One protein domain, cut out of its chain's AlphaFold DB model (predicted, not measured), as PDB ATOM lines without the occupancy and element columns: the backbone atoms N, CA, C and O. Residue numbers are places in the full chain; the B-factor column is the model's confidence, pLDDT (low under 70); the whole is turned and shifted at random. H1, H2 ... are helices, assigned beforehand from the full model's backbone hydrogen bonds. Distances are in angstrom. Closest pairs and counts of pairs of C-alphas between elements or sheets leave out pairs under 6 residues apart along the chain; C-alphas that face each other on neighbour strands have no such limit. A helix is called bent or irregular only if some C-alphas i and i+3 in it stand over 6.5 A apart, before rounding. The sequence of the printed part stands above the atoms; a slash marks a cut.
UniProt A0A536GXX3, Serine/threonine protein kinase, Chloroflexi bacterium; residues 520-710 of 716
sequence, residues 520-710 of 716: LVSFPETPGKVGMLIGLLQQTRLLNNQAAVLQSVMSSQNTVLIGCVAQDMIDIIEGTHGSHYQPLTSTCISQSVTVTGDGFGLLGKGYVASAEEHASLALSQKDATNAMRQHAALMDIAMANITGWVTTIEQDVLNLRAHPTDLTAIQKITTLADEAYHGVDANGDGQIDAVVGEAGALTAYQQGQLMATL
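What this domain is: This is residues 520 to 710 of the 716 residues of the protein "Serine/threonine protein kinase" of Chloroflexi bacterium (UniProt A0A536GXX3). A long, flat helical bundle: H5 runs along most of its length, with H4 and H7 packed on its first part and H2 and H6 on its last part, while H1 lies beside H2 and H6 and reaches H4 and H7. Small H3 lies outside this bundle, on H2. The printed part has 191 residues, with seven named helices, H1 to H7 in chain order, and no named strand: all helix. It is compact, with a radius of gyration of the C-alphas of 17.1 A and spans of 55 by 40 by 22 A.

Where its parts are: After residues 520 to 531, H1 covers residues 532 to 553, 32.0 A long, from C-alpha 532 at (-43.639, 19.110, 24.155). H2 is 559 to 577, 26.3 A, irregular, with C-alphas 573 and 576 9.5 A apart and a kink of 59 degrees near residue 571. H3 is 586 to 590, H4 607 to 620, H5 626 to 658, 48.6 A, H6 663 to 678, and H7 697 to 707, ending at (-40.268, 32.613, 24.145).

How they stand to each other: H1 and H5, near each other, are the hubs. H5 touches H7, opposite ways at a shallow tilt of 19 degrees; their closest C-alphas, Met 628 and Met 707, are 4.2 A apart. H4 and H5 form a hairpin, closest at the C-alphas of Ala 615 and Ala 632, 5.9 A. With residues 646 to 657 alone, H5 touches H2, at a steep tilt of 40 degrees; the C-alphas of Gly 563 and Arg 657 are closest, 5.0 A. H1 touches H6, closest at the C-alphas of Asn 544 and Ala 673, 4.7 A. H2 and H3 only just touch, with 3 pairs of C-alphas within 8 A, closest at Cys 564 and Cys 588, 5.3 A. Every O i to N i+4 pair is within hydrogen-bond range in H1, H3, H4, H6 and H7, against 13 of 15 in H2 and 26 of 29 in H5.

The domain as a whole: The two C-alphas farthest apart, of Ser 556 and Lys 622, are 58.4 A apart. The printed part has no cut; the links H3 to H4 and H6 to H7 are long. No printed residue is under 70 in pLDDT.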
ATOM      1  N   LEU A 520     -45.610  24.529  25.104       95.88
ATOM      2  CA  LEU A 520     -45.897  24.841  26.515       95.88
ATOM      3  C   LEU A 520     -47.333  24.590  26.980       95.88
ATOM      4  O   LEU A 520     -47.621  24.821  28.150       95.88
ATOM      5  N   VAL A 521     -48.251  24.192  26.103       93.69
ATOM      6  CA  VAL A 521     -49.662  23.950  26.446       93.69
ATOM      7  C   VAL A 521     -50.053  22.530  26.068       93.69
ATOM      8  O   VAL A 521     -50.315  21.715  26.951       93.69
ATOM      9  N   SER A 522     -50.106  22.239  24.769       93.69
ATOM     10  CA  SER A 522     -50.653  20.986  24.249       93.69
ATOM     11  C   SER A 522     -50.259  20.751  22.799       93.69
ATOM     12  O   SER A 522     -50.446  21.651  21.977       93.69
ATOM     13  N   PHE A 523     -49.848  19.533  22.453       94.31
ATOM     14  CA  PHE A 523     -49.732  19.089  21.064       94.31
ATOM     15  C   PHE A 523     -50.580  17.824  20.818       94.31
ATOM     16  O   PHE A 523     -50.582  16.937  21.665       94.31
ATOM     17  N   PRO A 524     -51.338  17.699  19.707       91.19
ATOM     18  CA  PRO A 524     -52.266  16.577  19.524       91.19
ATOM     19  C   PRO A 524     -51.635  15.181  19.461       91.19
ATOM     20  O   PRO A 524     -52.334  14.214  19.762       91.19
ATOM     21  N   GLU A 525     -50.368  15.075  19.050       90.00
ATOM     22  CA  GLU A 525     -49.671  13.792  18.863       90.00
ATOM     23  C   GLU A 525     -48.952  13.297  20.130       90.00
ATOM     24  O   GLU A 525     -48.554  12.135  20.184       90.00
ATOM     25  N   THR A 526     -48.813  14.135  21.166       94.44
ATOM     26  CA  THR A 526     -48.207  13.716  22.439       94.44
ATOM     27  C   THR A 526     -49.203  12.920  23.296       94.44
ATOM     28  O   THR A 526     -50.407  13.218  23.316       94.44
ATOM     29  N   PRO A 527     -48.735  11.927  24.076       92.31
ATOM     30  CA  PRO A 527     -49.527  11.295  25.122       92.31
ATOM     31  C   PRO A 527     -50.141  12.329  26.069       92.31
ATOM     32  O   PRO A 527     -49.523  13.323  26.442       92.31
ATOM     33  N   GLY A 528     -51.412  12.137  26.424       89.25
ATOM     34  CA  GLY A 528     -52.152  13.093  27.257       89.25
ATOM     35  C   GLY A 528     -52.391  14.475  26.624       89.25
ATOM     36  O   GLY A 528     -53.051  15.298  27.255       89.25
ATOM     37  N   LYS A 529     -51.928  14.723  25.388       93.12
ATOM     38  CA  LYS A 529     -51.957  16.021  24.692       93.12
ATOM     39  C   LYS A 529     -51.234  17.135  25.455       93.12
ATOM     40  O   LYS A 529     -51.706  18.270  25.485       93.12
ATOM     41  N   VAL A 530     -50.113  16.817  26.099       91.62
ATOM     42  CA  VAL A 530     -49.275  17.796  26.814       91.62
ATOM     43  C   VAL A 530     -48.437  18.642  25.849       91.62
ATOM     44  O   VAL A 530     -48.246  18.277  24.686       91.62
ATOM     45  N   GLY A 531     -47.935  19.789  26.309       94.88
ATOM     46  CA  GLY A 531     -46.918  20.545  25.574       94.88
ATOM     47  C   GLY A 531     -45.609  19.755  25.481       94.88
ATOM     48  O   GLY A 531     -45.264  19.023  26.406       94.88
ATOM     49  N   MET A 532     -44.862  19.899  24.387       96.94
ATOM     50  CA  MET A 532     -43.639  19.110  24.155       96.94
ATOM     51  C   MET A 532     -42.576  19.305  25.249       96.94
ATOM     52  O   MET A 532     -41.977  18.334  25.703       96.94
ATOM     53  N   LEU A 533     -42.397  20.534  25.746       96.75
ATOM     54  CA  LEU A 533     -41.472  20.827  26.849       96.75
ATOM     55  C   LEU A 533     -42.004  20.342  28.204       96.75
ATOM     56  O   LEU A 533     -41.220  20.048  29.101       96.75
ATOM     57  N   ILE A 534     -43.328  20.232  28.354       94.56
ATOM     58  CA  ILE A 534     -43.955  19.644  29.545       94.56
ATOM     59  C   ILE A 534     -43.671  18.142  29.580       94.56
ATOM     60  O   ILE A 534     -43.232  17.629  30.606       94.56
ATOM     61  N   GLY A 535     -43.880  17.448  28.459       95.31
ATOM     62  CA  GLY A 535     -43.574  16.026  28.333       95.31
ATOM     63  C   GLY A 535     -42.084  15.735  28.515       95.31
ATOM     64  O   GLY A 535     -41.735  14.885  29.330       95.31
ATOM     65  N   LEU A 536     -41.202  16.522  27.881       97.25
ATOM     66  CA  LEU A 536     -39.751  16.450  28.095       97.25
ATOM     67  C   LEU A 536     -39.386  16.538  29.584       97.25
ATOM     68  O   LEU A 536     -38.657  15.689  30.096       97.25
ATOM     69  N   LEU A 537     -39.919  17.539  30.290       94.88
ATOM     70  CA  LEU A 537     -39.669  17.755  31.715       94.88
ATOM     71  C   LEU A 537     -40.204  16.604  32.585       94.88
ATOM     72  O   LEU A 537     -39.571  16.205  33.561       94.88
ATOM     73  N   GLN A 538     -41.369  16.052  32.239       93.44
ATOM     74  CA  GLN A 538     -41.974  14.936  32.965       93.44
ATOM     75  C   GLN A 538     -41.199  13.626  32.758       93.44
ATOM     76  O   GLN A 538     -40.929  12.935  33.742       93.44
ATOM     77  N   GLN A 539     -40.794  13.315  31.521       95.62
ATOM     78  CA  GLN A 539     -40.051  12.097  31.184       95.62
ATOM     79  C   GLN A 539     -38.589  12.143  31.662       95.62
ATOM     80  O   GLN A 539     -38.086  11.145  32.170       95.62
ATOM     81  N   THR A 540     -37.910  13.297  31.612       96.81
ATOM     82  CA  THR A 540     -36.553  13.440  32.189       96.81
ATOM     83  C   THR A 540     -36.555  13.343  33.714       96.81
ATOM     84  O   THR A 540     -35.719  12.637  34.277       96.81
ATOM     85  N   ARG A 541     -37.538  13.944  34.406       94.88
ATOM     86  CA  ARG A 541     -37.719  13.723  35.853       94.88
ATOM     87  C   ARG A 541     -37.911  12.248  36.175       94.88
ATOM     88  O   ARG A 541     -37.407  11.752  37.178       94.88
ATOM     89  N   LEU A 542     -38.700  11.562  35.357       94.12
ATOM     90  CA  LEU A 542     -38.999  10.159  35.557       94.12
ATOM     91  C   LEU A 542     -37.761   9.278  35.341       94.12
ATOM     92  O   LEU A 542     -37.502   8.400  36.161       94.12
ATOM     93  N   LEU A 543     -36.956   9.575  34.318       96.75
ATOM     94  CA  LEU A 543     -35.655   8.945  34.098       96.75
ATOM     95  C   LEU A 543     -34.733   9.119  35.320       96.75
ATOM     96  O   LEU A 543     -34.144   8.143  35.780       96.75
ATOM     97  N   ASN A 544     -34.678  10.324  35.901       96.19
ATOM     98  CA  ASN A 544     -33.923  10.595  37.130       96.19
ATOM     99  C   ASN A 544     -34.468   9.801  38.337       96.19
ATOM    100  O   ASN A 544     -33.708   9.177  39.078       96.19
ATOM    101  N   ASN A 545     -35.794   9.709  38.494       93.81
ATOM    102  CA  ASN A 545     -36.407   8.874  39.533       93.81
ATOM    103  C   ASN A 545     -36.014   7.389  39.392       93.81
ATOM    104  O   ASN A 545     -35.697   6.751  40.396       93.81
ATOM    105  N   GLN A 546     -35.996   6.836  38.174       94.62
ATOM    106  CA  GLN A 546     -35.566   5.450  37.944       94.62
ATOM    107  C   GLN A 546     -34.063   5.257  38.195       94.62
ATOM    108  O   GLN A 546     -33.658   4.258  38.794       94.62
ATOM    109  N   ALA A 547     -33.234   6.241  37.844       95.31
ATOM    110  CA  ALA A 547     -31.814   6.229  38.183       95.31
ATOM    111  C   ALA A 547     -31.584   6.234  39.711       95.31
ATOM    112  O   ALA A 547     -30.764   5.470  40.220       95.31
ATOM    113  N   ALA A 548     -32.388   6.982  40.476       94.06
ATOM    114  CA  ALA A 548     -32.373   6.927  41.938       94.06
ATOM    115  C   ALA A 548     -32.802   5.548  42.493       94.06
ATOM    116  O   ALA A 548     -32.252   5.088  43.501       94.06
ATOM    117  N   VAL A 549     -33.725   4.838  41.826       91.81
ATOM    118  CA  VAL A 549     -34.050   3.440  42.166       91.81
ATOM    119  C   VAL A 549     -32.845   2.525  41.911       91.81
ATOM    120  O   VAL A 549     -32.492   1.765  42.817       91.81
ATOM    121  N   LEU A 550     -32.155   2.633  40.764       91.81
ATOM    122  CA  LEU A 550     -30.907   1.889  40.500       91.81
ATOM    123  C   LEU A 550     -29.845   2.146  41.583       91.81
ATOM    124  O   LEU A 550     -29.262   1.204  42.124       91.81
ATOM    125  N   GLN A 551     -29.643   3.410  41.957       91.88
ATOM    126  CA  GLN A 551     -28.713   3.814  43.013       91.88
ATOM    127  C   GLN A 551     -29.068   3.176  44.372       91.88
ATOM    128  O   GLN A 551     -28.178   2.759  45.118       91.88
ATOM    129  N   SER A 552     -30.362   3.035  44.690       90.06
ATOM    130  CA  SER A 552     -30.831   2.430  45.947       90.06
ATOM    131  C   SER A 552     -30.567   0.917  46.055       90.06
ATOM    132  O   SER A 552     -30.384   0.401  47.160       90.06
ATOM    133  N   VAL A 553     -30.491   0.201  44.925       87.56
ATOM    134  CA  VAL A 553     -30.332  -1.268  44.886       87.56
ATOM    135  C   VAL A 553     -28.880  -1.737  44.749       87.56
ATOM    136  O   VAL A 553     -28.611  -2.936  44.841       87.56
ATOM    137  N   MET A 554     -27.920  -0.814  44.619       84.25
ATOM    138  CA  MET A 554     -26.485  -1.135  44.533       84.25
ATOM    139  C   MET A 554     -25.973  -1.991  45.704       84.25
ATOM    140  O   MET A 554     -25.099  -2.836  45.520       84.25
ATOM    141  N   SER A 555     -26.511  -1.785  46.911       81.81
ATOM    142  CA  SER A 555     -26.090  -2.506  48.122       81.81
ATOM    143  C   SER A 555     -26.694  -3.909  48.250       81.81
ATOM    144  O   SER A 555     -26.093  -4.770  48.887       81.81
ATOM    145  N   SER A 556     -27.861  -4.152  47.643       81.88
ATOM    146  CA  SER A 556     -28.549  -5.449  47.673       81.88
ATOM    147  C   SER A 556     -28.207  -6.342  46.478       81.88
ATOM    148  O   SER A 556     -28.442  -7.546  46.548       81.88
ATOM    149  N   GLN A 557     -27.657  -5.765  45.401       80.56
ATOM    150  CA  GLN A 557     -27.295  -6.456  44.155       80.56
ATOM    151  C   GLN A 557     -28.445  -7.303  43.579       80.56
ATOM    152  O   GLN A 557     -28.230  -8.380  43.023       80.56
ATOM    153  N   ASN A 558     -29.689  -6.823  43.706       89.81
ATOM    154  CA  ASN A 558     -30.855  -7.476  43.107       89.81
ATOM    155  C   ASN A 558     -30.823  -7.305  41.576       89.81
ATOM    156  O   ASN A 558     -31.421  -6.383  41.023       89.81
ATOM    157  N   THR A 559     -30.118  -8.209  40.895       91.12
ATOM    158  CA  THR A 559     -29.906  -8.187  39.439       91.12
ATOM    159  C   THR A 559     -31.202  -8.253  38.630       91.12
ATOM    160  O   THR A 559     -31.255  -7.706  37.531       91.12
ATOM    161  N   VAL A 560     -32.265  -8.859  39.175       91.25
ATOM    162  CA  VAL A 560     -33.595  -8.893  38.545       91.25
ATOM    163  C   VAL A 560     -34.214  -7.497  38.534       91.25
ATOM    164  O   VAL A 560     -34.663  -7.032  37.490       91.25
ATOM    165  N   LEU A 561     -34.197  -6.804  39.676       91.62
ATOM    166  CA  LEU A 561     -34.702  -5.436  39.785       91.62
ATOM    167  C   LEU A 561     -33.853  -4.453  38.961       91.62
ATOM    168  O   LEU A 561     -34.422  -3.631  38.251       91.62
ATOM    169  N   ILE A 562     -32.521  -4.595  38.960       92.75
ATOM    170  CA  ILE A 562     -31.615  -3.803  38.105       92.75
ATOM    171  C   ILE A 562     -31.983  -3.963  36.621       92.75
ATOM    172  O   ILE A 562     -32.168  -2.964  35.933       92.75
ATOM    173  N   GLY A 563     -32.156  -5.198  36.135       92.12
ATOM    174  CA  GLY A 563     -32.548  -5.450  34.744       92.12
ATOM    175  C   GLY A 563     -33.929  -4.888  34.383       92.12
ATOM    176  O   GLY A 563     -34.117  -4.383  33.279       92.12
ATOM    177  N   CYS A 564     -34.880  -4.924  35.320       93.25
ATOM    178  CA  CYS A 564     -36.220  -4.370  35.128       93.25
ATOM    179  C   CYS A 564     -36.246  -2.837  35.086       93.25
ATOM    180  O   CYS A 564     -36.924  -2.273  34.232       93.25
ATOM    181  N   VAL A 565     -35.500  -2.160  35.965       94.12
ATOM    182  CA  VAL A 565     -35.397  -0.691  35.943       94.12
ATOM    183  C   VAL A 565     -34.600  -0.230  34.721       94.12
ATOM    184  O   VAL A 565     -35.003   0.725  34.068       94.12
ATOM    185  N   ALA A 566     -33.540  -0.949  34.330       94.69
ATOM    186  CA  ALA A 566     -32.822  -0.673  33.086       94.69
ATOM    187  C   ALA A 566     -33.735  -0.772  31.847       94.69
ATOM    188  O   ALA A 566     -33.591   0.038  30.936       94.69
ATOM    189  N   GLN A 567     -34.696  -1.708  31.815       94.25
ATOM    190  CA  GLN A 567     -35.693  -1.765  30.738       94.25
ATOM    191  C   GLN A 567     -36.668  -0.579  30.772       94.25
ATOM    192  O   GLN A 567     -36.861   0.042  29.734       94.25
ATOM    193  N   ASP A 568     -37.238  -0.224  31.930       94.81
ATOM    194  CA  ASP A 568     -38.155   0.929  32.030       94.81
ATOM    195  C   ASP A 568     -37.441   2.244  31.645       94.81
ATOM    196  O   ASP A 568     -38.016   3.082  30.957       94.81
ATOM    197  N   MET A 569     -36.150   2.394  31.975       97.06
ATOM    198  CA  MET A 569     -35.325   3.519  31.509       97.06
ATOM    199  C   MET A 569     -35.132   3.531  29.986       97.06
ATOM    200  O   MET A 569     -35.236   4.598  29.386       97.06
ATOM    201  N   ILE A 570     -34.897   2.378  29.348       96.44
ATOM    202  CA  ILE A 570     -34.868   2.274  27.875       96.44
ATOM    203  C   ILE A 570     -36.227   2.684  27.295       96.44
ATOM    204  O   ILE A 570     -36.273   3.515  26.393       96.44
ATOM    205  N   ASP A 571     -37.328   2.167  27.845       95.50
ATOM    206  CA  ASP A 571     -38.685   2.444  27.363       95.50
ATOM    207  C   ASP A 571     -39.062   3.941  27.491       95.50
ATOM    208  O   ASP A 571     -39.758   4.473  26.623       95.50
ATOM    209  N   ILE A 572     -38.571   4.648  28.522       97.25
ATOM    210  CA  ILE A 572     -38.699   6.114  28.674       97.25
ATOM    211  C   ILE A 572     -37.888   6.863  27.604       97.25
ATOM    212  O   ILE A 572     -38.361   7.858  27.048       97.25
ATOM    213  N   ILE A 573     -36.661   6.418  27.318       98.19
ATOM    214  CA  ILE A 573     -35.752   7.087  26.377       98.19
ATOM    215  C   ILE A 573     -36.226   6.925  24.931       98.19
ATOM    216  O   ILE A 573     -36.345   7.912  24.203       98.19
ATOM    217  N   GLU A 574     -36.500   5.689  24.527       96.12
ATOM    218  CA  GLU A 574     -36.846   5.312  23.158       96.12
ATOM    219  C   GLU A 574     -38.336   5.511  22.826       96.12
ATOM    220  O   GLU A 574     -38.694   5.743  21.668       96.12
ATOM    221  N   GLY A 575     -39.220   5.389  23.822       95.19
ATOM    222  CA  GLY A 575     -40.660   5.293  23.599       95.19
ATOM    223  C   GLY A 575     -41.073   4.008  22.869       95.19
ATOM    224  O   GLY A 575     -40.271   3.137  22.545       95.19
ATOM    225  N   THR A 576     -42.361   3.902  22.543       93.25
ATOM    226  CA  THR A 576     -42.970   2.704  21.918       93.25
ATOM    227  C   THR A 576     -42.477   2.383  20.499       93.25
ATOM    228  O   THR A 576     -42.845   1.348  19.942       93.25
ATOM    229  N   HIS A 577     -41.668   3.264  19.904       88.50
ATOM    230  CA  HIS A 577     -41.185   3.166  18.525       88.50
ATOM    231  C   HIS A 577     -39.698   2.800  18.410       88.50
ATOM    232  O   HIS A 577     -39.214   2.631  17.289       88.50
ATOM    233  N   GLY A 578     -38.968   2.716  19.526       92.62
ATOM    234  CA  GLY A 578     -37.544   2.403  19.502       92.62
ATOM    235  C   GLY A 578     -37.221   0.927  19.282       92.62
ATOM    236  O   GLY A 578     -38.085   0.049  19.260       92.62
ATOM    237  N   SER A 579     -35.933   0.669  19.070       93.69
ATOM    238  CA  SER A 579     -35.377  -0.641  18.717       93.69
ATOM    239  C   SER A 579     -35.280  -1.632  19.879       93.69
ATOM    240  O   SER A 579     -35.224  -2.842  19.650       93.69
ATOM    241  N   HIS A 580     -35.236  -1.133  21.109       94.62
ATOM    242  CA  HIS A 580     -35.010  -1.873  22.346       94.62
ATOM    243  C   HIS A 580     -36.193  -1.803  23.327       94.62
ATOM    244  O   HIS A 580     -36.130  -2.480  24.361       94.62
ATOM    245  N   TYR A 581     -37.250  -1.053  22.994       93.12
ATOM    246  CA  TYR A 581     -38.534  -1.028  23.694       93.12
ATOM    247  C   TYR A 581     -39.098  -2.441  23.895       93.12
ATOM    248  O   TYR A 581     -39.285  -3.198  22.934       93.12
ATOM    249  N   GLN A 582     -39.395  -2.805  25.144       90.88
ATOM    250  CA  GLN A 582     -39.983  -4.102  25.489       90.88
ATOM    251  C   GLN A 582     -40.950  -3.958  26.670       90.88
ATOM    252  O   GLN A 582     -40.495  -3.691  27.780       90.88
ATOM    253  N   PRO A 583     -42.260  -4.233  26.489       86.19
ATOM    254  CA  PRO A 583     -43.231  -4.165  27.577       86.19
ATOM    255  C   PRO A 583     -42.781  -4.954  28.810       86.19
ATOM    256  O   PRO A 583     -42.453  -6.142  28.707       86.19
ATOM    257  N   LEU A 584     -42.807  -4.306  29.979       85.75
ATOM    258  CA  LEU A 584     -42.332  -4.902  31.226       85.75
ATOM    259  C   LEU A 584     -42.981  -6.262  31.515       85.75
ATOM    260  O   LEU A 584     -44.200  -6.443  31.476       85.75
ATOM    261  N   THR A 585     -42.131  -7.229  31.857       88.50
ATOM    262  CA  THR A 585     -42.560  -8.597  32.165       88.50
ATOM    263  C   THR A 585     -43.318  -8.675  33.494       88.50
ATOM    264  O   THR A 585     -43.151  -7.840  34.387       88.50
ATOM    265  N   SER A 586     -44.090  -9.748  33.689       87.25
ATOM    266  CA  SER A 586     -44.730 -10.047  34.981       87.25
ATOM    267  C   SER A 586     -43.726 -10.160  36.137       87.25
ATOM    268  O   SER A 586     -44.063  -9.825  37.273       87.25
ATOM    269  N   THR A 587     -42.481 -10.558  35.856       89.56
ATOM    270  CA  THR A 587     -41.377 -10.544  36.825       89.56
ATOM    271  C   THR A 587     -41.053  -9.120  37.285       89.56
ATOM    272  O   THR A 587     -40.944  -8.895  38.488       89.56
ATOM    273  N   CYS A 588     -40.984  -8.146  36.373       89.62
ATOM    274  CA  CYS A 588     -40.730  -6.742  36.718       89.62
ATOM    275  C   CYS A 588     -41.877  -6.125  37.525       89.62
ATOM    276  O   CYS A 588     -41.634  -5.510  38.565       89.62
ATOM    277  N   ILE A 589     -43.121  -6.415  37.139       86.75
ATOM    278  CA  ILE A 589     -44.314  -6.006  37.893       86.75
ATOM    279  C   ILE A 589     -44.284  -6.595  39.317       86.75
ATOM    280  O   ILE A 589     -44.585  -5.895  40.282       86.75
ATOM    281  N   SER A 590     -43.844  -7.849  39.489       87.38
ATOM    282  CA  SER A 590     -43.689  -8.463  40.822       87.38
ATOM    283  C   SER A 590     -42.570  -7.846  41.680       87.38
ATOM    284  O   SER A 590     -42.605  -7.973  42.901       87.38
ATOM    285  N   GLN A 591     -41.601  -7.147  41.069       85.56
ATOM    286  CA  GLN A 591     -40.596  -6.335  41.771       85.56
ATOM    287  C   GLN A 591     -41.089  -4.902  42.062       85.56
ATOM    288  O   GLN A 591     -40.309  -4.068  42.510       85.56
ATOM    289  N   SER A 592     -42.377  -4.611  41.838       83.06
ATOM    290  CA  SER A 592     -42.984  -3.271  41.920       83.06
ATOM    291  C   SER A 592     -42.457  -2.257  40.892       83.06
ATOM    292  O   SER A 592     -42.675  -1.060  41.060       83.06
ATOM    293  N   VAL A 593     -41.826  -2.716  39.802       83.62
ATOM    294  CA  VAL A 593     -41.517  -1.865  38.642       83.62
ATOM    295  C   VAL A 593     -42.739  -1.854  37.724       83.62
ATOM    296  O   VAL A 593     -43.090  -2.867  37.116       83.62
ATOM    297  N   THR A 594     -43.418  -0.715  37.656       79.44
ATOM    298  CA  THR A 594     -44.533  -0.460  36.732       79.44
ATOM    299  C   THR A 594     -44.034   0.279  35.502       79.44
ATOM    300  O   THR A 594     -43.089   1.044  35.634       79.44
ATOM    301  N   VAL A 595     -44.694   0.129  34.347       70.62
ATOM    302  CA  VAL A 595     -44.388   0.956  33.165       70.62
ATOM    303  C   VAL A 595     -44.640   2.406  33.546       70.62
ATOM    304  O   VAL A 595     -45.770   2.741  33.913       70.62
ATOM    305  N   THR A 596     -43.601   3.238  33.515       73.81
ATOM    306  CA  THR A 596     -43.737   4.642  33.920       73.81
ATOM    307  C   THR A 596     -43.695   5.628  32.755       73.81
ATOM    308  O   THR A 596     -44.340   6.676  32.839       73.81
ATOM    309  N   GLY A 597     -42.994   5.294  31.668       87.12
ATOM    310  CA  GLY A 597     -42.934   6.122  30.463       87.12
ATOM    311  C   GLY A 597     -44.296   6.282  29.775       87.12
ATOM    312  O   GLY A 597     -45.139   5.386  29.806       87.12
ATOM    313  N   ASP A 598     -44.511   7.423  29.112       93.00
ATOM    314  CA  ASP A 598     -45.758   7.704  28.376       93.00
ATOM    315  C   ASP A 598     -45.810   7.098  26.959       93.00
ATOM    316  O   ASP A 598     -46.848   7.136  26.295       93.00
ATOM    317  N   GLY A 599     -44.696   6.516  26.510       93.56
ATOM    318  CA  GLY A 599     -44.556   5.850  25.221       93.56
ATOM    319  C   GLY A 599     -44.189   6.754  24.041       93.56
ATOM    320  O   GLY A 599     -44.047   6.221  22.938       93.56
ATOM    321  N   PHE A 600     -44.004   8.067  24.239       95.94
ATOM    322  CA  PHE A 600     -43.539   8.990  23.189       95.94
ATOM    323  C   PHE A 600     -42.024   8.914  22.968       95.94
ATOM    324  O   PHE A 600     -41.567   8.937  21.828       95.94
ATOM    325  N   GLY A 601     -41.268   8.768  24.061       97.06
ATOM    326  CA  GLY A 601     -39.805   8.771  24.067       97.06
ATOM    327  C   GLY A 601     -39.204  10.159  24.305       97.06
ATOM    328  O   GLY A 601     -39.822  11.193  24.038       97.06
ATOM    329  N   LEU A 602     -37.969  10.183  24.802       98.19
ATOM    330  CA  LEU A 602     -37.131  11.383  24.874       98.19
ATOM    331  C   LEU A 602     -36.422  11.638  23.536       98.19
ATOM    332  O   LEU A 602     -36.401  12.774  23.061       98.19
ATOM    333  N   LEU A 603     -35.869  10.582  22.928       96.81
ATOM    334  CA  LEU A 603     -35.048  10.628  21.714       96.81
ATOM    335  C   LEU A 603     -35.820  10.191  20.454       96.81
ATOM    336  O   LEU A 603     -37.008   9.874  20.487       96.81
ATOM    337  N   GLY A 604     -35.143  10.186  19.302       92.25
ATOM    338  CA  GLY A 604     -35.712   9.733  18.030       92.25
ATOM    339  C   GLY A 604     -36.784  10.688  17.505       92.25
ATOM    340  O   GLY A 604     -36.473  11.808  17.115       92.25
ATOM    341  N   LYS A 605     -38.045  10.240  17.479       89.00
ATOM    342  CA  LYS A 605     -39.223  11.090  17.193       89.00
ATOM    343  C   LYS A 605     -39.940  11.563  18.468       89.00
ATOM    344  O   LYS A 605     -41.098  11.958  18.404       89.00
ATOM    345  N   GLY A 606     -39.262  11.451  19.607       95.62
ATOM    346  CA  GLY A 606     -39.743  11.846  20.920       95.62
ATOM    347  C   GLY A 606     -39.609  13.343  21.206       95.62
ATOM    348  O   GLY A 606     -39.395  14.171  20.317       95.62
ATOM    349  N   TYR A 607     -39.735  13.687  22.487       98.19
ATOM    350  CA  TYR A 607     -39.946  15.064  22.936       98.19
ATOM    351  C   TYR A 607     -38.859  16.066  22.538       98.19
ATOM    352  O   TYR A 607     -39.203  17.219  22.277       98.19
ATOM    353  N   VAL A 608     -37.585  15.661  22.474       98.00
ATOM    354  CA  VAL A 608     -36.484  16.570  22.108       98.00
ATOM    355  C   VAL A 608     -36.643  17.058  20.664       98.00
ATOM    356  O   VAL A 608     -36.827  18.253  20.436       98.00
ATOM    357  N   ALA A 609     -36.677  16.136  19.699       96.50
ATOM    358  CA  ALA A 609     -36.747  16.474  18.276       96.50
ATOM    359  C   ALA A 609     -38.040  17.225  17.908       96.50
ATOM    360  O   ALA A 609     -38.007  18.178  17.129       96.50
ATOM    361  N   SER A 610     -39.183  16.847  18.497       96.81
ATOM    362  CA  SER A 610     -40.443  17.570  18.280       96.81
ATOM    363  C   SER A 610     -40.397  19.003  18.824       96.81
ATOM    364  O   SER A 610     -40.924  19.919  18.188       96.81
ATOM    365  N   ALA A 611     -39.755  19.224  19.979       97.75
ATOM    366  CA  ALA A 611     -39.615  20.560  20.549       97.75
ATOM    367  C   ALA A 611     -38.697  21.457  19.697       97.75
ATOM    368  O   ALA A 611     -39.049  22.610  19.437       97.75
ATOM    369  N   GLU A 612     -37.572  20.932  19.206       97.31
ATOM    370  CA  GLU A 612     -36.690  21.634  18.258       97.31
ATOM    371  C   GLU A 612     -37.432  22.004  16.960       97.31
ATOM    372  O   GLU A 612     -37.377  23.153  16.511       97.31
ATOM    373  N   GLU A 613     -38.200  21.068  16.385       97.06
ATOM    374  CA  GLU A 613     -39.022  21.321  15.195       97.06
ATOM    375  C   GLU A 613     -40.009  22.471  15.437       97.06
ATOM    376  O   GLU A 613     -40.100  23.401  14.634       97.06
ATOM    377  N   HIS A 614     -40.721  22.463  16.566       96.88
ATOM    378  CA  HIS A 614     -41.704  23.499  16.863       96.88
ATOM    379  C   HIS A 614     -41.083  24.858  17.202       96.88
ATOM    380  O   HIS A 614     -41.646  25.881  16.804       96.88
ATOM    381  N   ALA A 615     -39.917  24.905  17.848       97.06
ATOM    382  CA  ALA A 615     -39.174  26.152  18.004       97.06
ATOM    383  C   ALA A 615     -38.734  26.710  16.639       97.06
ATOM    384  O   ALA A 615     -39.022  27.868  16.331       97.06
ATOM    385  N   SER A 616     -38.147  25.875  15.777       96.94
ATOM    386  CA  SER A 616     -37.756  26.245  14.409       96.94
ATOM    387  C   SER A 616     -38.944  26.757  13.580       96.94
ATOM    388  O   SER A 616     -38.877  27.829  12.964       96.94
ATOM    389  N   LEU A 617     -40.089  26.067  13.642       95.88
ATOM    390  CA  LEU A 617     -41.329  26.503  12.999       95.88
ATOM    391  C   LEU A 617     -41.821  27.851  13.539       95.88
ATOM    392  O   LEU A 617     -42.242  28.683  12.731       95.88
ATOM    393  N   ALA A 618     -41.719  28.112  14.849       94.94
ATOM    394  CA  ALA A 618     -42.027  29.419  15.437       94.94
ATOM    395  C   ALA A 618     -41.131  30.524  14.857       94.94
ATOM    396  O   ALA A 618     -41.632  31.584  14.484       94.94
ATOM    397  N   LEU A 619     -39.820  30.272  14.730       96.44
ATOM    398  CA  LEU A 619     -38.857  31.242  14.191       96.44
ATOM    399  C   LEU A 619     -39.036  31.504  12.690       96.44
ATOM    400  O   LEU A 619     -38.709  32.595  12.222       96.44
ATOM    401  N   SER A 620     -39.556  30.525  11.944       95.38
ATOM    402  CA  SER A 620     -39.833  30.657  10.509       95.38
ATOM    403  C   SER A 620     -41.010  31.594  10.189       95.38
ATOM    404  O   SER A 620     -41.146  32.045   9.049       95.38
ATOM    405  N   GLN A 621     -41.853  31.921  11.178       97.50
ATOM    406  CA  GLN A 621     -43.012  32.787  10.972       97.50
ATOM    407  C   GLN A 621     -42.621  34.261  10.841       97.50
ATOM    408  O   GLN A 621     -41.763  34.785  11.554       97.50
ATOM    409  N   LYS A 622     -43.327  34.977   9.958       94.06
ATOM    410  CA  LYS A 622     -43.067  36.398   9.655       94.06
ATOM    411  C   LYS A 622     -43.282  37.362  10.835       94.06
ATOM    412  O   LYS A 622     -42.880  38.518  10.737       94.06
ATOM    413  N   ASP A 623     -43.935  36.918  11.907       93.31
ATOM    414  CA  ASP A 623     -44.225  37.682  13.126       93.31
ATOM    415  C   ASP A 623     -43.399  37.234  14.352       93.31
ATOM    416  O   ASP A 623     -43.597  37.764  15.446       93.31
ATOM    417  N   ALA A 624     -42.438  36.317  14.183       94.19
ATOM    418  CA  ALA A 624     -41.572  35.839  15.260       94.19
ATOM    419  C   ALA A 624     -40.818  36.988  15.957       94.19
ATOM    420  O   ALA A 624     -40.129  37.787  15.308       94.19
ATOM    421  N   THR A 625     -40.902  37.060  17.290       94.50
ATOM    422  CA  THR A 625     -40.286  38.142  18.079       94.50
ATOM    423  C   THR A 625     -38.781  37.939  18.283       94.50
ATOM    424  O   THR A 625     -38.235  36.850  18.096       94.50
ATOM    425  N   ASN A 626     -38.081  38.993  18.718       93.06
ATOM    426  CA  ASN A 626     -36.675  38.873  19.119       93.06
ATOM    427  C   ASN A 626     -36.501  37.950  20.339       93.06
ATOM    428  O   ASN A 626     -35.530  37.200  20.377       93.06
ATOM    429  N   ALA A 627     -37.447  37.963  21.287       92.69
ATOM    430  CA  ALA A 627     -37.434  37.067  22.443       92.69
ATOM    431  C   ALA A 627     -37.564  35.598  22.010       92.69
ATOM    432  O   ALA A 627     -36.783  34.767  22.452       92.69
ATOM    433  N   MET A 628     -38.466  35.291  21.068       96.88
ATOM    434  CA  MET A 628     -38.579  33.944  20.497       96.88
ATOM    435  C   MET A 628     -37.253  33.478  19.889       96.88
ATOM    436  O   MET A 628     -36.796  32.395  20.228       96.88
ATOM    437  N   ARG A 629     -36.593  34.304  19.058       94.75
ATOM    438  CA  ARG A 629     -35.295  33.942  18.449       94.75
ATOM    439  C   ARG A 629     -34.186  33.736  19.480       94.75
ATOM    440  O   ARG A 629     -33.406  32.804  19.338       94.75
ATOM    441  N   GLN A 630     -34.113  34.598  20.495       94.00
ATOM    442  CA  GLN A 630     -33.114  34.486  21.558       94.00
ATOM    443  C   GLN A 630     -33.320  33.210  22.379       94.00
ATOM    444  O   GLN A 630     -32.385  32.437  22.552       94.00
ATOM    445  N   HIS A 631     -34.538  32.982  22.869       95.94
ATOM    446  CA  HIS A 631     -34.806  31.887  23.794       95.94
ATOM    447  C   HIS A 631     -34.935  30.527  23.101       95.94
ATOM    448  O   HIS A 631     -34.562  29.532  23.707       95.94
ATOM    449  N   ALA A 632     -35.330  30.468  21.824       96.00
ATOM    450  CA  ALA A 632     -35.200  29.248  21.021       96.00
ATOM    451  C   ALA A 632     -33.730  28.814  20.892       96.00
ATOM    452  O   ALA A 632     -33.410  27.687  21.235       96.00
ATOM    453  N   ALA A 633     -32.813  29.722  20.532       91.38
ATOM    454  CA  ALA A 633     -31.392  29.379  20.417       91.38
ATOM    455  C   ALA A 633     -30.765  28.910  21.750       91.38
ATOM    456  O   ALA A 633     -29.862  28.078  21.755       91.38
ATOM    457  N   LEU A 634     -31.249  29.429  22.883       92.31
ATOM    458  CA  LEU A 634     -30.863  28.965  24.222       92.31
ATOM    459  C   LEU A 634     -31.518  27.623  24.598       92.31
ATOM    460  O   LEU A 634     -30.927  26.830  25.328       92.31
ATOM    461  N   MET A 635     -32.721  27.350  24.090       95.75
ATOM    462  CA  MET A 635     -33.394  26.060  24.229       95.75
ATOM    463  C   MET A 635     -32.676  24.972  23.417       95.75
ATOM    464  O   MET A 635     -32.450  23.892  23.953       95.75
ATOM    465  N   ASP A 636     -32.248  25.264  22.185       91.56
ATOM    466  CA  ASP A 636     -31.510  24.339  21.310       91.56
ATOM    467  C   ASP A 636     -30.202  23.848  21.970       91.56
ATOM    468  O   ASP A 636     -29.834  22.680  21.860       91.56
ATOM    469  N   ILE A 637     -29.519  24.715  22.733       90.56
ATOM    470  CA  ILE A 637     -28.338  24.337  23.532       90.56
ATOM    471  C   ILE A 637     -28.701  23.287  24.593       90.56
ATOM    472  O   ILE A 637     -27.993  22.291  24.745       90.56
ATOM    473  N   ALA A 638     -29.816  23.478  25.304       95.25
ATOM    474  CA  ALA A 638     -30.294  22.511  26.288       95.25
ATOM    475  C   ALA A 638     -30.717  21.186  25.626       95.25
ATOM    476  O   ALA A 638     -30.387  20.119  26.135       95.25
ATOM    477  N   MET A 639     -31.368  21.233  24.459       96.75
ATOM    478  CA  MET A 639     -31.727  20.032  23.691       96.75
ATOM    479  C   MET A 639     -30.496  19.229  23.254       96.75
ATOM    480  O   MET A 639     -30.481  18.002  23.389       96.75
ATOM    481  N   ALA A 640     -29.431  19.905  22.816       95.38
ATOM    482  CA  ALA A 640     -28.164  19.266  22.471       95.38
ATOM    483  C   ALA A 640     -27.491  18.599  23.689       95.38
ATOM    484  O   ALA A 640     -27.047  17.451  23.586       95.38
ATOM    485  N   ASN A 641     -27.466  19.273  24.848       95.38
ATOM    486  CA  ASN A 641     -26.941  18.708  26.097       95.38
ATOM    487  C   ASN A 641     -27.740  17.460  26.522       95.38
ATOM    488  O   ASN A 641     -27.166  16.384  26.697       95.38
ATOM    489  N   ILE A 642     -29.074  17.581  26.602       98.12
ATOM    490  CA  ILE A 642     -29.997  16.486  26.949       98.12
ATOM    491  C   ILE A 642     -29.815  15.307  25.991       98.12
ATOM    492  O   ILE A 642     -29.719  14.171  26.445       98.12
ATOM    493  N   THR A 643     -29.693  15.551  24.684       98.31
ATOM    494  CA  THR A 643     -29.438  14.493  23.694       98.31
ATOM    495  C   THR A 643     -28.144  13.738  24.000       98.31
ATOM    496  O   THR A 643     -28.148  12.506  24.021       98.31
ATOM    497  N   GLY A 644     -27.046  14.452  24.274       97.50
ATOM    498  CA  GLY A 644     -25.750  13.847  24.596       97.50
ATOM    499  C   GLY A 644     -25.781  13.014  25.881       97.50
ATOM    500  O   GLY A 644     -25.329  11.863  25.888       97.50
ATOM    501  N   TRP A 645     -26.364  13.559  26.949       98.19
ATOM    502  CA  TRP A 645     -26.519  12.863  28.226       98.19
ATOM    503  C   TRP A 645     -27.433  11.640  28.104       98.19
ATOM    504  O   TRP A 645     -27.030  10.538  28.469       98.19
ATOM    505  N   VAL A 646     -28.627  11.792  27.523       98.56
ATOM    506  CA  VAL A 646     -29.624  10.715  27.414       98.56
ATOM    507  C   VAL A 646     -29.162   9.595  26.476       98.56
ATOM    508  O   VAL A 646     -29.335   8.429  26.817       98.56
ATOM    509  N   THR A 647     -28.478   9.907  25.368       98.31
ATOM    510  CA  THR A 647     -27.846   8.883  24.504       98.31
ATOM    511  C   THR A 647     -26.751   8.112  25.253       98.31
ATOM    512  O   THR A 647     -26.565   6.912  25.050       98.31
ATOM    513  N   THR A 648     -26.022   8.780  26.153       98.12
ATOM    514  CA  THR A 648     -25.010   8.117  26.988       98.12
ATOM    515  C   THR A 648     -25.666   7.212  28.038       98.12
ATOM    516  O   THR A 648     -25.227   6.076  28.206       98.12
ATOM    517  N   ILE A 649     -26.747   7.672  28.683       98.38
ATOM    518  CA  ILE A 649     -27.555   6.857  29.606       98.38
ATOM    519  C   ILE A 649     -28.080   5.616  28.886       98.38
ATOM    520  O   ILE A 649     -27.921   4.524  29.415       98.38
ATOM    521  N   GLU A 650     -28.653   5.764  27.686       97.50
ATOM    522  CA  GLU A 650     -29.179   4.664  26.863       97.50
ATOM    523  C   GLU A 650     -28.136   3.555  26.658       97.50
ATOM    524  O   GLU A 650     -28.395   2.381  26.929       97.50
ATOM    525  N   GLN A 651     -26.919   3.928  26.250       96.81
ATOM    526  CA  GLN A 651     -25.806   2.995  26.067       96.81
ATOM    527  C   GLN A 651     -25.403   2.309  27.382       96.81
ATOM    528  O   GLN A 651     -25.179   1.094  27.402       96.81
ATOM    529  N   ASP A 652     -25.344   3.062  28.483       96.69
ATOM    530  CA  ASP A 652     -24.986   2.522  29.795       96.69
ATOM    531  C   ASP A 652     -26.071   1.576  30.346       96.69
ATOM    532  O   ASP A 652     -25.723   0.519  30.873       96.69
ATOM    533  N   VAL A 653     -27.373   1.873  30.191       96.38
ATOM    534  CA  VAL A 653     -28.463   0.976  30.637       96.38
ATOM    535  C   VAL A 653     -28.579  -0.272  29.759       96.38
ATOM    536  O   VAL A 653     -28.828  -1.362  30.280       96.38
ATOM    537  N   LEU A 654     -28.319  -0.165  28.450       95.31
ATOM    538  CA  LEU A 654     -28.220  -1.319  27.549       95.31
ATOM    539  C   LEU A 654     -27.082  -2.260  27.971       95.31
ATOM    540  O   LEU A 654     -27.273  -3.480  27.999       95.31
ATOM    541  N   ASN A 655     -25.925  -1.704  28.347       93.81
ATOM    542  CA  ASN A 655     -24.800  -2.468  28.884       93.81
ATOM    543  C   ASN A 655     -25.118  -3.063  30.269       93.81
ATOM    544  O   ASN A 655     -24.892  -4.251  30.494       93.81
ATOM    545  N   LEU A 656     -25.715  -2.283  31.176       93.31
ATOM    546  CA  LEU A 656     -26.109  -2.724  32.519       93.31
ATOM    547  C   LEU A 656     -27.134  -3.870  32.477       93.31
ATOM    548  O   LEU A 656     -27.062  -4.788  33.291       93.31
ATOM    549  N   ARG A 657     -28.042  -3.884  31.492       90.44
ATOM    550  CA  ARG A 657     -28.981  -4.997  31.259       90.44
ATOM    551  C   ARG A 657     -28.264  -6.303  30.876       90.44
ATOM    552  O   ARG A 657     -28.755  -7.378  31.211       90.44
ATOM    553  N   ALA A 658     -27.109  -6.226  30.208       89.12
ATOM    554  CA  ALA A 658     -26.249  -7.382  29.924       89.12
ATOM    555  C   ALA A 658     -25.312  -7.739  31.099       89.12
ATOM    556  O   ALA A 658     -25.005  -8.913  31.308       89.12
ATOM    557  N   HIS A 659     -24.894  -6.742  31.885       90.50
ATOM    558  CA  HIS A 659     -23.927  -6.867  32.978       90.50
ATOM    559  C   HIS A 659     -24.457  -6.216  34.279       90.50
ATOM    560  O   HIS A 659     -23.907  -5.209  34.730       90.50
ATOM    561  N   PRO A 660     -25.490  -6.787  34.938       88.19
ATOM    562  CA  PRO A 660     -26.241  -6.148  36.038       88.19
ATOM    563  C   PRO A 660     -25.476  -6.014  37.371       88.19
ATOM    564  O   PRO A 660     -26.077  -5.817  38.425       88.19
ATOM    565  N   THR A 661     -24.151  -6.140  37.338       86.06
ATOM    566  CA  THR A 661     -23.229  -5.970  38.470       86.06
ATOM    567  C   THR A 661     -22.232  -4.823  38.255       86.06
ATOM    568  O   THR A 661     -21.379  -4.607  39.116       86.06
ATOM    569  N   ASP A 662     -22.302  -4.088  37.137       88.56
ATOM    570  CA  ASP A 662     -21.462  -2.905  36.900       88.56
ATOM    571  C   ASP A 662     -21.952  -1.702  37.726       88.56
ATOM    572  O   ASP A 662     -22.776  -0.888  37.307       88.56
ATOM    573  N   LEU A 663     -21.422  -1.602  38.945       83.62
ATOM    574  CA  LEU A 663     -21.708  -0.509  39.876       83.62
ATOM    575  C   LEU A 663     -21.225   0.860  39.358       83.62
ATOM    576  O   LEU A 663     -21.779   1.887  39.748       83.62
ATOM    577  N   THR A 664     -20.223   0.880  38.476       88.62
ATOM    578  CA  THR A 664     -19.688   2.095  37.842       88.62
ATOM    579  C   THR A 664     -20.687   2.678  36.850       88.62
ATOM    580  O   THR A 664     -20.913   3.888  36.846       88.62
ATOM    581  N   ALA A 665     -21.332   1.817  36.055       91.12
ATOM    582  CA  ALA A 665     -22.398   2.222  35.146       91.12
ATOM    583  C   ALA A 665     -23.570   2.862  35.910       91.12
ATOM    584  O   ALA A 665     -24.027   3.931  35.521       91.12
ATOM    585  N   ILE A 666     -24.001   2.283  37.041       92.81
ATOM    586  CA  ILE A 666     -25.102   2.839  37.857       92.81
ATOM    587  C   ILE A 666     -24.788   4.261  38.349       92.81
ATOM    588  O   ILE A 666     -25.638   5.146  38.240       92.81
ATOM    589  N   GLN A 667     -23.573   4.503  38.853       92.56
ATOM    590  CA  GLN A 667     -23.166   5.839  39.310       92.56
ATOM    591  C   GLN A 667     -23.188   6.856  38.166       92.56
ATOM    592  O   GLN A 667     -23.749   7.937  38.321       92.56
ATOM    593  N   LYS A 668     -22.644   6.485  36.999       95.88
ATOM    594  CA  LYS A 668     -22.630   7.328  35.796       95.88
ATOM    595  C   LYS A 668     -24.045   7.634  35.291       95.88
ATOM    596  O   LYS A 668     -24.351   8.793  35.037       95.88
ATOM    597  N   ILE A 669     -24.918   6.625  35.219       97.44
ATOM    598  CA  ILE A 669     -26.340   6.775  34.871       97.44
ATOM    599  C   ILE A 669     -27.035   7.750  35.830       97.44
ATOM    600  O   ILE A 669     -27.768   8.623  35.380       97.44
ATOM    601  N   THR A 670     -26.787   7.625  37.137       96.31
ATOM    602  CA  THR A 670     -27.414   8.481  38.158       96.31
ATOM    603  C   THR A 670     -26.958   9.932  38.043       96.31
ATOM    604  O   THR A 670     -27.799  10.824  38.082       96.31
ATOM    605  N   THR A 671     -25.662  10.182  37.824       97.00
ATOM    606  CA  THR A 671     -25.157  11.537  37.554       97.00
ATOM    607  C   THR A 671     -25.792  12.118  36.288       97.00
ATOM    608  O   THR A 671     -26.411  13.172  36.347       97.00
ATOM    609  N   LEU A 672     -25.718  11.405  35.159       98.19
ATOM    610  CA  LEU A 672     -26.219  11.895  33.871       98.19
ATOM    611  C   LEU A 672     -27.740  12.114  33.852       98.19
ATOM    612  O   LEU A 672     -28.218  13.006  33.155       98.19
ATOM    613  N   ALA A 673     -28.516  11.307  34.579       98.06
ATOM    614  CA  ALA A 673     -29.966  11.477  34.666       98.06
ATOM    615  C   ALA A 673     -30.353  12.705  35.506       98.06
ATOM    616  O   ALA A 673     -31.363  13.352  35.214       98.06
ATOM    617  N   ASP A 674     -29.538  13.053  36.506       96.56
ATOM    618  CA  ASP A 674     -29.684  14.292  37.262       96.56
ATOM    619  C   ASP A 674     -29.301  15.512  36.411       96.56
ATOM    620  O   ASP A 674     -30.105  16.436  36.294       96.56
ATOM    621  N   GLU A 675     -28.162  15.455  35.705       97.62
ATOM    622  CA  GLU A 675     -27.731  16.474  34.730       97.62
ATOM    623  C   GLU A 675     -28.791  16.696  33.633       97.62
ATOM    624  O   GLU A 675     -29.175  17.829  33.347       97.62
ATOM    625  N   ALA A 676     -29.367  15.629  33.069       97.69
ATOM    626  CA  ALA A 676     -30.401  15.737  32.038       97.69
ATOM    627  C   ALA A 676     -31.694  16.418  32.525       97.69
ATOM    628  O   ALA A 676     -32.381  17.067  31.731       97.69
ATOM    629  N   TYR A 677     -32.040  16.295  33.810       95.75
ATOM    630  CA  TYR A 677     -33.239  16.915  34.376       95.75
ATOM    631  C   TYR A 677     -32.973  18.316  34.946       95.75
ATOM    632  O   TYR A 677     -33.611  19.287  34.525       95.75
ATOM    633  N   HIS A 678     -32.036  18.425  35.891       93.81
ATOM    634  CA  HIS A 678     -31.716  19.663  36.599       93.81
ATOM    635  C   HIS A 678     -30.763  20.577  35.823       93.81
ATOM    636  O   HIS A 678     -30.867  21.796  35.947       93.81
ATOM    637  N   GLY A 679     -29.880  20.001  35.009       93.31
ATOM    638  CA  GLY A 679     -28.655  20.643  34.541       93.31
ATOM    639  C   GLY A 679     -27.519  20.519  35.560       93.31
ATOM    640  O   GLY A 679     -27.668  19.886  36.605       93.31
ATOM    641  N   VAL A 680     -26.383  21.142  35.261       92.69
ATOM    642  CA  VAL A 680     -25.196  21.164  36.129       92.69
ATOM    643  C   VAL A 680     -24.499  22.516  36.055       92.69
ATOM    644  O   VAL A 680     -24.378  23.095  34.984       92.69
ATOM    645  N   ASP A 681     -24.023  23.009  37.195       88.31
ATOM    646  CA  ASP A 681     -23.125  24.165  37.270       88.31
ATOM    647  C   ASP A 681     -21.699  23.702  36.920       88.31
ATOM    648  O   ASP A 681     -20.934  23.262  37.784       88.31
ATOM    649  N   ALA A 682     -21.366  23.701  35.626       84.88
ATOM    650  CA  ALA A 682     -20.065  23.242  35.141       84.88
ATOM    651  C   ALA A 682     -18.956  24.290  35.342       84.88
ATOM    652  O   ALA A 682     -17.772  23.934  35.374       84.88
ATOM    653  N   ASN A 683     -19.320  25.571  35.459       81.12
ATOM    654  CA  ASN A 683     -18.380  26.684  35.588       81.12
ATOM    655  C   ASN A 683     -18.085  27.089  37.055       81.12
ATOM    656  O   ASN A 683     -17.000  27.610  37.335       81.12
ATOM    657  N   GLY A 684     -18.980  26.763  37.990       84.56
ATOM    658  CA  GLY A 684     -18.844  26.959  39.433       84.56
ATOM    659  C   GLY A 684     -19.334  28.312  39.965       84.56
ATOM    660  O   GLY A 684     -18.867  28.727  41.033       84.56
ATOM    661  N   ASP A 685     -20.210  29.025  39.249       80.50
ATOM    662  CA  ASP A 685     -20.740  30.333  39.673       80.50
ATOM    663  C   ASP A 685     -22.007  30.258  40.550       80.50
ATOM    664  O   ASP A 685     -22.434  31.267  41.127       80.50
ATOM    665  N   GLY A 686     -22.560  29.058  40.731       80.75
ATOM    666  CA  GLY A 686     -23.756  28.792  41.518       80.75
ATOM    667  C   GLY A 686     -25.069  28.996  40.762       80.75
ATOM    668  O   GLY A 686     -26.116  29.062  41.417       80.75
ATOM    669  N   GLN A 687     -25.050  29.133  39.435       77.50
ATOM    670  CA  GLN A 687     -26.219  29.078  38.553       77.50
ATOM    671  C   GLN A 687     -26.134  27.867  37.604       77.50
ATOM    672  O   GLN A 687     -25.129  27.173  37.536       77.50
ATOM    673  N   ILE A 688     -27.231  27.583  36.900       80.50
ATOM    674  CA  ILE A 688     -27.258  26.621  35.790       80.50
ATOM    675  C   ILE A 688     -27.723  27.411  34.575       80.50
ATOM    676  O   ILE A 688     -28.914  27.716  34.448       80.50
ATOM    677  N   ASP A 689     -26.784  27.787  33.713       81.62
ATOM    678  CA  ASP A 689     -27.069  28.662  32.587       81.62
ATOM    679  C   ASP A 689     -27.489  27.883  31.334       81.62
ATOM    680  O   ASP A 689     -27.292  26.675  31.187       81.62
ATOM    681  N   ALA A 690     -28.081  28.600  30.375       86.44
ATOM    682  CA  ALA A 690     -28.434  28.059  29.063       86.44
ATOM    683  C   ALA A 690     -27.204  27.937  28.133       86.44
ATOM    684  O   ALA A 690     -27.196  28.456  27.015       86.44
ATOM    685  N   VAL A 691     -26.145  27.283  28.622       84.06
ATOM    686  CA  VAL A 691     -24.858  27.094  27.937       84.06
ATOM    687  C   VAL A 691     -24.533  25.612  27.718       84.06
ATOM    688  O   VAL A 691     -25.148  24.701  28.286       84.06
ATOM    689  N   VAL A 692     -23.582  25.365  26.814       86.44
ATOM    690  CA  VAL A 692     -23.153  24.015  26.425       86.44
ATOM    691  C   VAL A 692     -22.526  23.314  27.628       86.44
ATOM    692  O   VAL A 692     -21.574  23.829  28.210       86.44
ATOM    693  N   GLY A 693     -23.043  22.135  27.968       85.12
ATOM    694  CA  GLY A 693     -22.605  21.332  29.111       85.12
ATOM    695  C   GLY A 693     -23.290  21.636  30.448       85.12
ATOM    696  O   GLY A 693     -23.018  20.915  31.397       85.12
ATOM    697  N   GLU A 694     -24.173  22.639  30.534       89.44
ATOM    698  CA  GLU A 694     -24.873  22.995  31.787       89.44
ATOM    699  C   GLU A 694     -26.390  22.799  31.714       89.44
ATOM    700  O   GLU A 694     -27.006  22.256  32.628       89.44
ATOM    701  N   ALA A 695     -27.013  23.229  30.617       90.94
ATOM    702  CA  ALA A 695     -28.464  23.346  30.514       90.94
ATOM    703  C   ALA A 695     -29.196  21.992  30.409       90.94
ATOM    704  O   ALA A 695     -29.064  21.309  29.393       90.94
ATOM    705  N   GLY A 696     -30.013  21.651  31.414       94.25
ATOM    706  CA  GLY A 696     -30.911  20.482  31.427       94.25
ATOM    707  C   GLY A 696     -32.369  20.797  31.075       94.25
ATOM    708  O   GLY A 696     -32.708  21.899  30.632       94.25
ATOM    709  N   ALA A 697     -33.268  19.827  31.278       96.06
ATOM    710  CA  ALA A 697     -34.683  19.938  30.899       96.06
ATOM    711  C   ALA A 697     -35.438  21.070  31.618       96.06
ATOM    712  O   ALA A 697     -36.304  21.705  31.011       96.06
ATOM    713  N   LEU A 698     -35.092  21.377  32.876       92.69
ATOM    714  CA  LEU A 698     -35.607  22.567  33.565       92.69
ATOM    715  C   LEU A 698     -35.226  23.859  32.829       92.69
ATOM    716  O   LEU A 698     -36.089  24.713  32.621       92.69
ATOM    717  N   THR A 699     -33.974  23.984  32.385       93.56
ATOM    718  CA  THR A 699     -33.499  25.142  31.617       93.56
ATOM    719  C   THR A 699     -34.203  25.220  30.263       93.56
ATOM    720  O   THR A 699     -34.719  26.280  29.915       93.56
ATOM    721  N   ALA A 700     -34.329  24.103  29.534       95.94
ATOM    722  CA  ALA A 700     -35.074  24.039  28.272       95.94
ATOM    723  C   ALA A 700     -36.528  24.528  28.430       95.94
ATOM    724  O   ALA A 700     -37.000  25.372  27.665       95.94
ATOM    725  N   TYR A 701     -37.224  24.049  29.466       95.25
ATOM    726  CA  TYR A 701     -38.588  24.462  29.787       95.25
ATOM    727  C   TYR A 701     -38.677  25.966  30.107       95.25
ATOM    728  O   TYR A 701     -39.533  26.658  29.553       95.25
ATOM    729  N   GLN A 702     -37.764  26.495  30.931       93.31
ATOM    730  CA  GLN A 702     -37.694  27.926  31.256       93.31
ATOM    731  C   GLN A 702     -37.438  28.798  30.017       93.31
ATOM    732  O   GLN A 702     -38.124  29.803  29.832       93.31
ATOM    733  N   GLN A 703     -36.506  28.414  29.136       95.38
ATOM    734  CA  GLN A 703     -36.272  29.141  27.882       95.38
ATOM    735  C   GLN A 703     -37.522  29.116  26.992       95.38
ATOM    736  O   GLN A 703     -37.927  30.158  26.479       95.38
ATOM    737  N   GLY A 704     -38.215  27.976  26.909       95.81
ATOM    738  CA  GLY A 704     -39.533  27.891  26.284       95.81
ATOM    739  C   GLY A 704     -40.506  28.939  26.831       95.81
ATOM    740  O   GLY A 704     -41.065  29.717  26.058       95.81
ATOM    741  N   GLN A 705     -40.674  29.029  28.157       95.75
ATOM    742  CA  GLN A 705     -41.539  30.040  28.791       95.75
ATOM    743  C   GLN A 705     -41.140  31.477  28.417       95.75
ATOM    744  O   GLN A 705     -42.007  32.315  28.162       95.75
ATOM    745  N   LEU A 706     -39.839  31.754  28.298       95.94
ATOM    746  CA  LEU A 706     -39.321  33.057  27.879       95.94
ATOM    747  C   LEU A 706     -39.553  33.364  26.386       95.94
ATOM    748  O   LEU A 706     -39.633  34.543  26.028       95.94
ATOM    749  N   MET A 707     -39.786  32.369  25.518       96.81
ATOM    750  CA  MET A 707     -40.268  32.613  24.145       96.81
ATOM    751  C   MET A 707     -41.649  33.294  24.123       96.81
ATOM    752  O   MET A 707     -41.964  34.002  23.165       96.81
ATOM    753  N   ALA A 708     -42.459  33.135  25.177       95.88
ATOM    754  CA  ALA A 708     -43.741  33.820  25.340       95.88
ATOM    755  C   ALA A 708     -43.614  35.263  25.881       95.88
ATOM    756  O   ALA A 708     -44.626  35.896  26.178       95.88
ATOM    757  N   THR A 709     -42.400  35.812  26.023       95.94
ATOM    758  CA  THR A 709     -42.201  37.179  26.535       95.94
ATOM    759  C   THR A 709     -42.886  38.218  25.644       95.94
ATOM    760  O   THR A 709     -42.540  38.381  24.469       95.94
ATOM    761  N   LEU A 710     -43.820  38.984  26.218       94.88
ATOM    762  CA  LEU A 710     -44.468  40.110  25.541       94.88
ATOM    763  C   LEU A 710     -43.729  41.414  25.834       94.88
ATOM    764  O   LEU A 710     -43.349  41.691  26.969       94.88
TER     765      LEU A 710